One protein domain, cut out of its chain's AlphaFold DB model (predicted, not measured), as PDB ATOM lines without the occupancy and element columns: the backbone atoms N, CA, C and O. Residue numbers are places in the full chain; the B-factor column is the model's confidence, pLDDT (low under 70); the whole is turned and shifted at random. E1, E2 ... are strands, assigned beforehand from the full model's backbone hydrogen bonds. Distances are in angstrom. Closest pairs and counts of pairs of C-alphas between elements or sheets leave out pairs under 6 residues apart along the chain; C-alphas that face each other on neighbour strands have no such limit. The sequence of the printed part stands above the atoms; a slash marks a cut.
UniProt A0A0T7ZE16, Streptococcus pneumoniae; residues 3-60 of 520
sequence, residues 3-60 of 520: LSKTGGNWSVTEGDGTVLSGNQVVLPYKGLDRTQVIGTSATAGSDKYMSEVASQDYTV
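Overview. This is residues 3 to 60 of the 520 residues of a protein of Streptococcus pneumoniae (UniProt A0A0T7ZE16). Little regular structure: a slender hairpin, E3 and E4, makes one side of a loose frame, and a smaller hairpin, E1 and E2, lies on the other side. A winding link, residues 15 to 36, joins them, and residues 45 to 50 stick out as the tip of the larger hairpin. The printed part has 58 residues, no named helix and strands E1, E2, E3 and E4 in chain order, 22 residues in all, under half; both sheets are antiparallel and the class is all strand. It is loose, radius of gyration of the C-alphas 13.4 A, and spans 39 by 22 by 16 A.

Along the chain. E3, residues 37 to 42, is 16.5 A long; E4, residues 54 to 59, 17.4 A, ends at C-alpha 59 (219.837, 207.478, 334.151). E1, residues 3 to 6, 10.0 A, begins at C-alpha 3 (232.566, 201.937, 319.335); E2, residues 9 to 14, is 15.6 A.

Arrangement. Hairpin E3 and E4 is antiparallel at 161 degrees, with N 38 and O 58 within hydrogen-bond range at 2.8 A. Hairpin E1 and E2 is antiparallel at 143 degrees, with N 11 and O 4 at 2.8 A. E1 and E2 are each apart from E3 and E4.

Size, cuts and confidence. The farthest C-alphas, of Lys 30 and Lys 48, are 39.8 A apart. The printed part has no cut; links E2 to E3 and E3 to E4 are long. Residues 29 to 31 have pLDDT under 70.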
ATOM      1  N   LEU A   3     231.347 201.153 319.364       90.38
ATOM      2  CA  LEU A   3     232.566 201.937 319.335       90.38
ATOM      3  C   LEU A   3     233.766 201.002 319.375       90.38
ATOM      4  O   LEU A   3     233.730 199.970 320.043       90.38
ATOM      5  N   SER A   4     234.833 201.385 318.687       89.31
ATOM      6  CA  SER A   4     236.138 200.742 318.796       89.31
ATOM      7  C   SER A   4     237.198 201.784 319.118       89.31
ATOM      8  O   SER A   4     237.099 202.926 318.669       89.31
ATOM      9  N   LYS A   5     238.212 201.399 319.897       89.12
ATOM     10  CA  LYS A   5     239.355 202.255 320.215       89.12
ATOM     11  C   LYS A   5     240.627 201.644 319.648       89.12
ATOM     12  O   LYS A   5     241.095 200.624 320.147       89.12
ATOM     13  N   THR A   6     241.227 202.314 318.668       84.94
ATOM     14  CA  THR A   6     242.484 201.879 318.042       84.94
ATOM     15  C   THR A   6     243.459 203.048 317.992       84.94
ATOM     16  O   THR A   6     243.096 204.151 317.595       84.94
ATOM     17  N   GLY A   7     244.705 202.832 318.426       82.31
ATOM     18  CA  GLY A   7     245.731 203.885 318.418       82.31
ATOM     19  C   GLY A   7     245.399 205.089 319.309       82.31
ATOM     20  O   GLY A   7     245.836 206.197 319.026       82.31
ATOM     21  N   GLY A   8     244.593 204.885 320.358       82.56
ATOM     22  CA  GLY A   8     244.168 205.937 321.288       82.56
ATOM     23  C   GLY A   8     242.887 206.676 320.892       82.56
ATOM     24  O   GLY A   8     242.282 207.295 321.763       82.56
ATOM     25  N   ASN A   9     242.424 206.535 319.648       86.94
ATOM     26  CA  ASN A   9     241.251 207.237 319.130       86.94
ATOM     27  C   ASN A   9     240.028 206.320 319.077       86.94
ATOM     28  O   ASN A   9     240.135 205.153 318.693       86.94
ATOM     29  N   TRP A  10     238.870 206.865 319.444       90.12
ATOM     30  CA  TRP A  10     237.585 206.191 319.290       90.12
ATOM     31  C   TRP A  10     237.032 206.382 317.877       90.12
ATOM     32  O   TRP A  10     237.142 207.460 317.297       90.12
ATOM     33  N   SER A  11     236.409 205.341 317.337       89.81
ATOM     34  CA  SER A  11     235.652 205.393 316.090       89.81
ATOM     35  C   SER A  11     234.328 204.652 316.230       89.81
ATOM     36  O   SER A  11     234.221 203.653 316.946       89.81
ATOM     37  N   VAL A  12     233.303 205.154 315.541       91.06
ATOM     38  CA  VAL A  12     231.996 204.499 315.473       91.06
ATOM     39  C   VAL A  12     232.067 203.382 314.441       91.06
ATOM     40  O   VAL A  12     232.351 203.628 313.272       91.06
ATOM     41  N   THR A  13     231.833 202.148 314.880       89.56
ATOM     42  CA  THR A  13     231.811 200.967 314.005       89.56
ATOM     43  C   THR A  13     230.395 200.583 313.593       89.56
ATOM     44  O   THR A  13     230.213 199.960 312.551       89.56
ATOM     45  N   GLU A  14     229.387 200.975 314.380       90.12
ATOM     46  CA  GLU A  14     227.974 200.731 314.083       90.12
ATOM     47  C   GLU A  14     227.072 201.782 314.756       90.12
ATOM     48  O   GLU A  14     227.227 202.084 315.943       90.12
ATOM     49  N   GLY A  15     226.076 202.300 314.034       86.25
ATOM     50  CA  GLY A  15     225.125 203.302 314.531       86.25
ATOM     51  C   GLY A  15     225.457 204.736 314.112       86.25
ATOM     52  O   GLY A  15     226.244 204.957 313.194       86.25
ATOM     53  N   ASP A  16     224.814 205.706 314.764       81.69
ATOM     54  CA  ASP A  16     224.972 207.130 314.454       81.69
ATOM     55  C   ASP A  16     226.372 207.631 314.842       81.69
ATOM     56  O   ASP A  16     226.780 207.548 316.000       81.69
ATOM     57  N   GLY A  17     227.115 208.135 313.856       78.62
ATOM     58  CA  GLY A  17     228.458 208.684 314.037       78.62
ATOM     59  C   GLY A  17     228.487 210.049 314.726       78.62
ATOM     60  O   GLY A  17     229.513 210.424 315.284       78.62
ATOM     61  N   THR A  18     227.375 210.790 314.695       80.56
ATOM     62  CA  THR A  18     227.303 212.181 315.173       80.56
ATOM     63  C   THR A  18     227.302 212.306 316.695       80.56
ATOM     64  O   THR A  18     227.587 213.376 317.225       80.56
ATOM     65  N   VAL A  19     227.040 211.204 317.400       82.44
ATOM     66  CA  VAL A  19     226.989 211.157 318.866       82.44
ATOM     67  C   VAL A  19     228.361 210.918 319.506       82.44
ATOM     68  O   VAL A  19     228.454 210.891 320.723       82.44
ATOM     69  N   LEU A  20     229.441 210.740 318.733       87.00
ATOM     70  CA  LEU A  20     230.808 210.671 319.265       87.00
ATOM     71  C   LEU A  20     231.503 212.031 319.104       87.00
ATOM     72  O   LEU A  20     231.808 212.449 317.989       87.00
ATOM     73  N   SER A  21     231.803 212.695 320.221       84.38
ATOM     74  CA  SER A  21     232.554 213.953 320.267       84.38
ATOM     75  C   SER A  21     233.875 213.739 321.004       84.38
ATOM     76  O   SER A  21     233.934 213.666 322.233       84.38
ATOM     77  N   GLY A  22     234.957 213.562 320.241       84.12
ATOM     78  CA  GLY A  22     236.270 213.222 320.789       84.12
ATOM     79  C   GLY A  22     236.247 211.889 321.545       84.12
ATOM     80  O   GLY A  22     236.082 210.831 320.944       84.12
ATOM     81  N   ASN A  23     236.414 211.944 322.870       84.81
ATOM     82  CA  ASN A  23     236.392 210.772 323.754       84.81
ATOM     83  C   ASN A  23     235.059 210.592 324.504       84.81
ATOM     84  O   ASN A  23     234.994 209.775 325.421       84.81
ATOM     85  N   GLN A  24     234.020 211.357 324.156       85.06
ATOM     86  CA  GLN A  24     232.722 211.351 324.833       85.06
ATOM     87  C   GLN A  24     231.594 210.949 323.882       85.06
ATOM     88  O   GLN A  24     231.593 211.323 322.709       85.06
ATOM     89  N   VAL A  25     230.614 210.215 324.411       85.75
ATOM     90  CA  VAL A  25     229.342 209.968 323.727       85.75
ATOM     91  C   VAL A  25     228.350 211.040 324.168       85.75
ATOM     92  O   VAL A  25     228.024 211.128 325.348       85.75
ATOM     93  N   VAL A  26     227.888 211.854 323.226       83.06
ATOM     94  CA  VAL A  26     226.932 212.944 323.428       83.06
ATOM     95  C   VAL A  26     225.620 212.551 322.768       83.06
ATOM     96  O   VAL A  26     225.521 212.483 321.545       83.06
ATOM     97  N   LEU A  27     224.605 212.279 323.581       81.75
ATOM     98  CA  LEU A  27     223.291 211.886 323.088       81.75
ATOM     99  C   LEU A  27     222.374 213.114 322.977       81.75
ATOM    100  O   LEU A  27     222.315 213.918 323.910       81.75
ATOM    101  N   PRO A  28     221.643 213.288 321.861       74.69
ATOM    102  CA  PRO A  28     220.723 214.404 321.709       74.69
ATOM    103  C   PRO A  28     219.523 214.256 322.653       74.69
ATOM    104  O   PRO A  28     218.932 213.185 322.767       74.69
ATOM    105  N   TYR A  29     219.097 215.368 323.256       69.81
ATOM    106  CA  TYR A  29     217.914 215.404 324.128       69.81
ATOM    107  C   TYR A  29     216.614 215.025 323.393       69.81
ATOM    108  O   TYR A  29     215.655 214.555 323.997       69.81
ATOM    109  N   LYS A  30     216.566 215.210 322.065       64.75
ATOM    110  CA  LYS A  30     215.434 214.813 321.218       64.75
ATOM    111  C   LYS A  30     215.448 213.295 321.013       64.75
ATOM    112  O   LYS A  30     215.930 212.818 319.992       64.75
ATOM    113  N   GLY A  31     214.930 212.551 321.984       65.62
ATOM    114  CA  GLY A  31     214.793 211.091 321.905       65.62
ATOM    115  C   GLY A  31     215.087 210.358 323.210       65.62
ATOM    116  O   GLY A  31     214.686 209.206 323.342       65.62
ATOM    117  N   LEU A  32     215.725 211.039 324.166       73.25
ATOM    118  CA  LEU A  32     215.912 210.570 325.533       73.25
ATOM    119  C   LEU A  32     214.826 211.154 326.430       73.25
ATOM    120  O   LEU A  32     214.585 212.360 326.427       73.25
ATOM    121  N   ASP A  33     214.188 210.299 327.217       71.56
ATOM    122  CA  ASP A  33     213.282 210.714 328.280       71.56
ATOM    123  C   ASP A  33     213.687 210.058 329.607       71.56
ATOM    124  O   ASP A  33     214.474 209.112 329.642       71.56
ATOM    125  N   ARG A  34     213.135 210.565 330.711       71.75
ATOM    126  CA  ARG A  34     213.452 210.139 332.087       71.75
ATOM    127  C   ARG A  34     213.238 208.650 332.384       71.75
ATOM    128  O   ARG A  34     213.686 208.168 333.417       71.75
ATOM    129  N   THR A  35     212.490 207.940 331.546       74.31
ATOM    130  CA  THR A  35     212.218 206.508 331.715       74.31
ATOM    131  C   THR A  35     213.265 205.634 331.034       74.31
ATOM    132  O   THR A  35     213.270 204.418 331.224       74.31
ATOM    133  N   GLN A  36     214.164 206.237 330.258       82.31
ATOM    134  CA  GLN A  36     215.180 205.524 329.506       82.31
ATOM    135  C   GLN A  36     216.465 205.379 330.324       82.31
ATOM    136  O   GLN A  36     216.990 206.339 330.889       82.31
ATOM    137  N   VAL A  37     216.984 204.153 330.356       83.00
ATOM    138  CA  VAL A  37     218.292 203.826 330.927       83.00
ATOM    139  C   VAL A  37     219.291 203.707 329.785       83.00
ATOM    140  O   VAL A  37     219.065 202.971 328.823       83.00
ATOM    141  N   ILE A  38     220.404 204.425 329.888       86.88
ATOM    142  CA  ILE A  38     221.508 204.350 328.935       86.88
ATOM    143  C   ILE A  38     222.493 203.306 329.454       86.88
ATOM    144  O   ILE A  38     223.285 203.577 330.355       86.88
ATOM    145  N   GLY A  39     222.439 202.109 328.877       89.19
ATOM    146  CA  GLY A  39     223.393 201.042 329.164       89.19
ATOM    147  C   GLY A  39     224.648 201.160 328.303       89.19
ATOM    148  O   GLY A  39     224.573 201.319 327.083       89.19
ATOM    149  N   THR A  40     225.811 201.039 328.932       90.44
ATOM    150  CA  THR A  40     227.108 200.934 328.257       90.44
ATOM    151  C   THR A  40     227.739 199.592 328.575       90.44
ATOM    152  O   THR A  40     227.603 199.091 329.689       90.44
ATOM    153  N   SER A  41     228.431 199.002 327.605       91.31
ATOM    154  CA  SER A  41     229.226 197.799 327.824       91.31
ATOM    155  C   SER A  41     230.478 197.802 326.954       91.31
ATOM    156  O   SER A  41     230.470 198.315 325.831       91.31
ATOM    157  N   ALA A  42     231.576 197.271 327.486       91.44
ATOM    158  CA  ALA A  42     232.870 197.266 326.820       91.44
ATOM    159  C   ALA A  42     233.648 195.975 327.091       91.44
ATOM    160  O   ALA A  42     233.546 195.369 328.155       91.44
ATOM    161  N   THR A  43     234.462 195.585 326.111       91.69
ATOM    162  CA  THR A  43     235.468 194.519 326.207       91.69
ATOM    163  C   THR A  43     236.791 195.043 325.655       91.69
ATOM    164  O   THR A  43     236.805 195.955 324.826       91.69
ATOM    165  N   ALA A  44     237.906 194.491 326.123       90.38
ATOM    166  CA  ALA A  44     239.248 194.823 325.656       90.38
ATOM    167  C   ALA A  44     239.925 193.590 325.043       90.38
ATOM    168  O   ALA A  44     239.738 192.481 325.530       90.38
ATOM    169  N   GLY A  45     240.746 193.789 324.008       86.06
ATOM    170  CA  GLY A  45     241.459 192.708 323.312       86.06
ATOM    171  C   GLY A  45     240.711 192.156 322.093       86.06
ATOM    172  O   GLY A  45     239.675 192.682 321.693       86.06
ATOM    173  N   SER A  46     241.266 191.113 321.471       83.44
ATOM    174  CA  SER A  46     240.687 190.440 320.299       83.44
ATOM    175  C   SER A  46     240.814 188.919 320.410       83.44
ATOM    176  O   SER A  46     241.711 188.399 321.084       83.44
ATOM    177  N   ASP A  47     239.920 188.206 319.728       85.25
ATOM    178  CA  ASP A  47     239.889 186.744 319.649       85.25
ATOM    179  C   ASP A  47     239.965 186.075 321.035       85.25
ATOM    180  O   ASP A  47     239.184 186.370 321.937       85.25
ATOM    181  N   LYS A  48     240.939 185.182 321.231       88.88
ATOM    182  CA  LYS A  48     241.152 184.445 322.481       88.88
ATOM    183  C   LYS A  48     241.667 185.299 323.649       88.88
ATOM    184  O   LYS A  48     241.839 184.761 324.737       88.88
ATOM    185  N   TYR A  49     241.965 186.579 323.424       90.69
ATOM    186  CA  TYR A  49     242.453 187.511 324.445       90.69
ATOM    187  C   TYR A  49     241.416 188.588 324.802       90.69
ATOM    188  O   TYR A  49     241.790 189.639 325.319       90.69
ATOM    189  N   MET A  50     240.132 188.361 324.505       90.81
ATOM    190  CA  MET A  50     239.063 189.263 324.933       90.81
ATOM    191  C   MET A  50     238.839 189.198 326.447       90.81
ATOM    192  O   MET A  50     238.782 188.118 327.034       90.81
ATOM    193  N   SER A  51     238.688 190.364 327.070       94.38
ATOM    194  CA  SER A  51     238.287 190.489 328.468       94.38
ATOM    195  C   SER A  51     236.827 190.087 328.678       94.38
ATOM    196  O   SER A  51     236.025 190.064 327.741       94.38
ATOM    197  N   GLU A  52     236.457 189.880 329.941       93.62
ATOM    198  CA  GLU A  52     235.050 189.894 330.340       93.62
ATOM    199  C   GLU A  52     234.408 191.257 330.028       93.62
ATOM    200  O   GLU A  52     235.093 192.282 329.911       93.62
ATOM    201  N   VAL A  53     233.084 191.250 329.857       93.81
ATOM    202  CA  VAL A  53     232.296 192.457 329.598       93.81
ATOM    203  C   VAL A  53     232.191 193.274 330.883       93.81
ATOM    204  O   VAL A  53     231.703 192.776 331.894       93.81
ATOM    205  N   ALA A  54     232.583 194.543 330.823       94.38
ATOM    206  CA  ALA A  54     232.280 195.530 331.852       94.38
ATOM    207  C   ALA A  54     231.094 196.382 331.393       94.38
ATOM    208  O   ALA A  54     231.128 196.901 330.277       94.38
ATOM    209  N   SER A  55     230.079 196.541 332.244       94.00
ATOM    210  CA  SER A  55     228.874 197.312 331.927       94.00
ATOM    211  C   SER A  55     228.572 198.357 332.993       94.00
ATOM    212  O   SER A  55     228.858 198.143 334.169       94.00
ATOM    213  N   GLN A  56     227.971 199.469 332.577       93.12
ATOM    214  CA  GLN A  56     227.511 200.541 333.453       93.12
ATOM    215  C   GLN A  56     226.252 201.178 332.872       93.12
ATOM    216  O   GLN A  56     226.208 201.476 331.676       93.12
ATOM    217  N   ASP A  57     225.282 201.443 333.740       90.06
ATOM    218  CA  ASP A  57     224.041 202.123 333.392       90.06
ATOM    219  C   ASP A  57     224.067 203.583 333.854       90.06
ATOM    220  O   ASP A  57     224.627 203.904 334.909       90.06
ATOM    221  N   TYR A  58     223.427 204.447 333.068       83.88
ATOM    222  CA  TYR A  58     223.227 205.866 333.344       83.88
ATOM    223  C   TYR A  58     221.742 206.210 333.212       83.88
ATOM    224  O   TYR A  58     221.080 205.813 332.252       83.88
ATOM    225  N   THR A  59     221.212 206.963 334.171       81.12
ATOM    226  CA  THR A  59     219.837 207.478 334.151       81.12
ATOM    227  C   THR A  59     219.837 208.957 333.811       81.12
ATOM    228  O   THR A  59     220.725 209.680 334.256       81.12
ATOM    229  N   VAL A  60     218.824 209.419 333.076       76.31
ATOM    230  CA  VAL A  60     218.643 210.849 332.793       76.31
ATOM    231  C   VAL A  60     218.183 211.562 334.079       76.31
ATOM    232  O   VAL A  60     217.127 211.194 334.604       76.31
TER     233      VAL A  60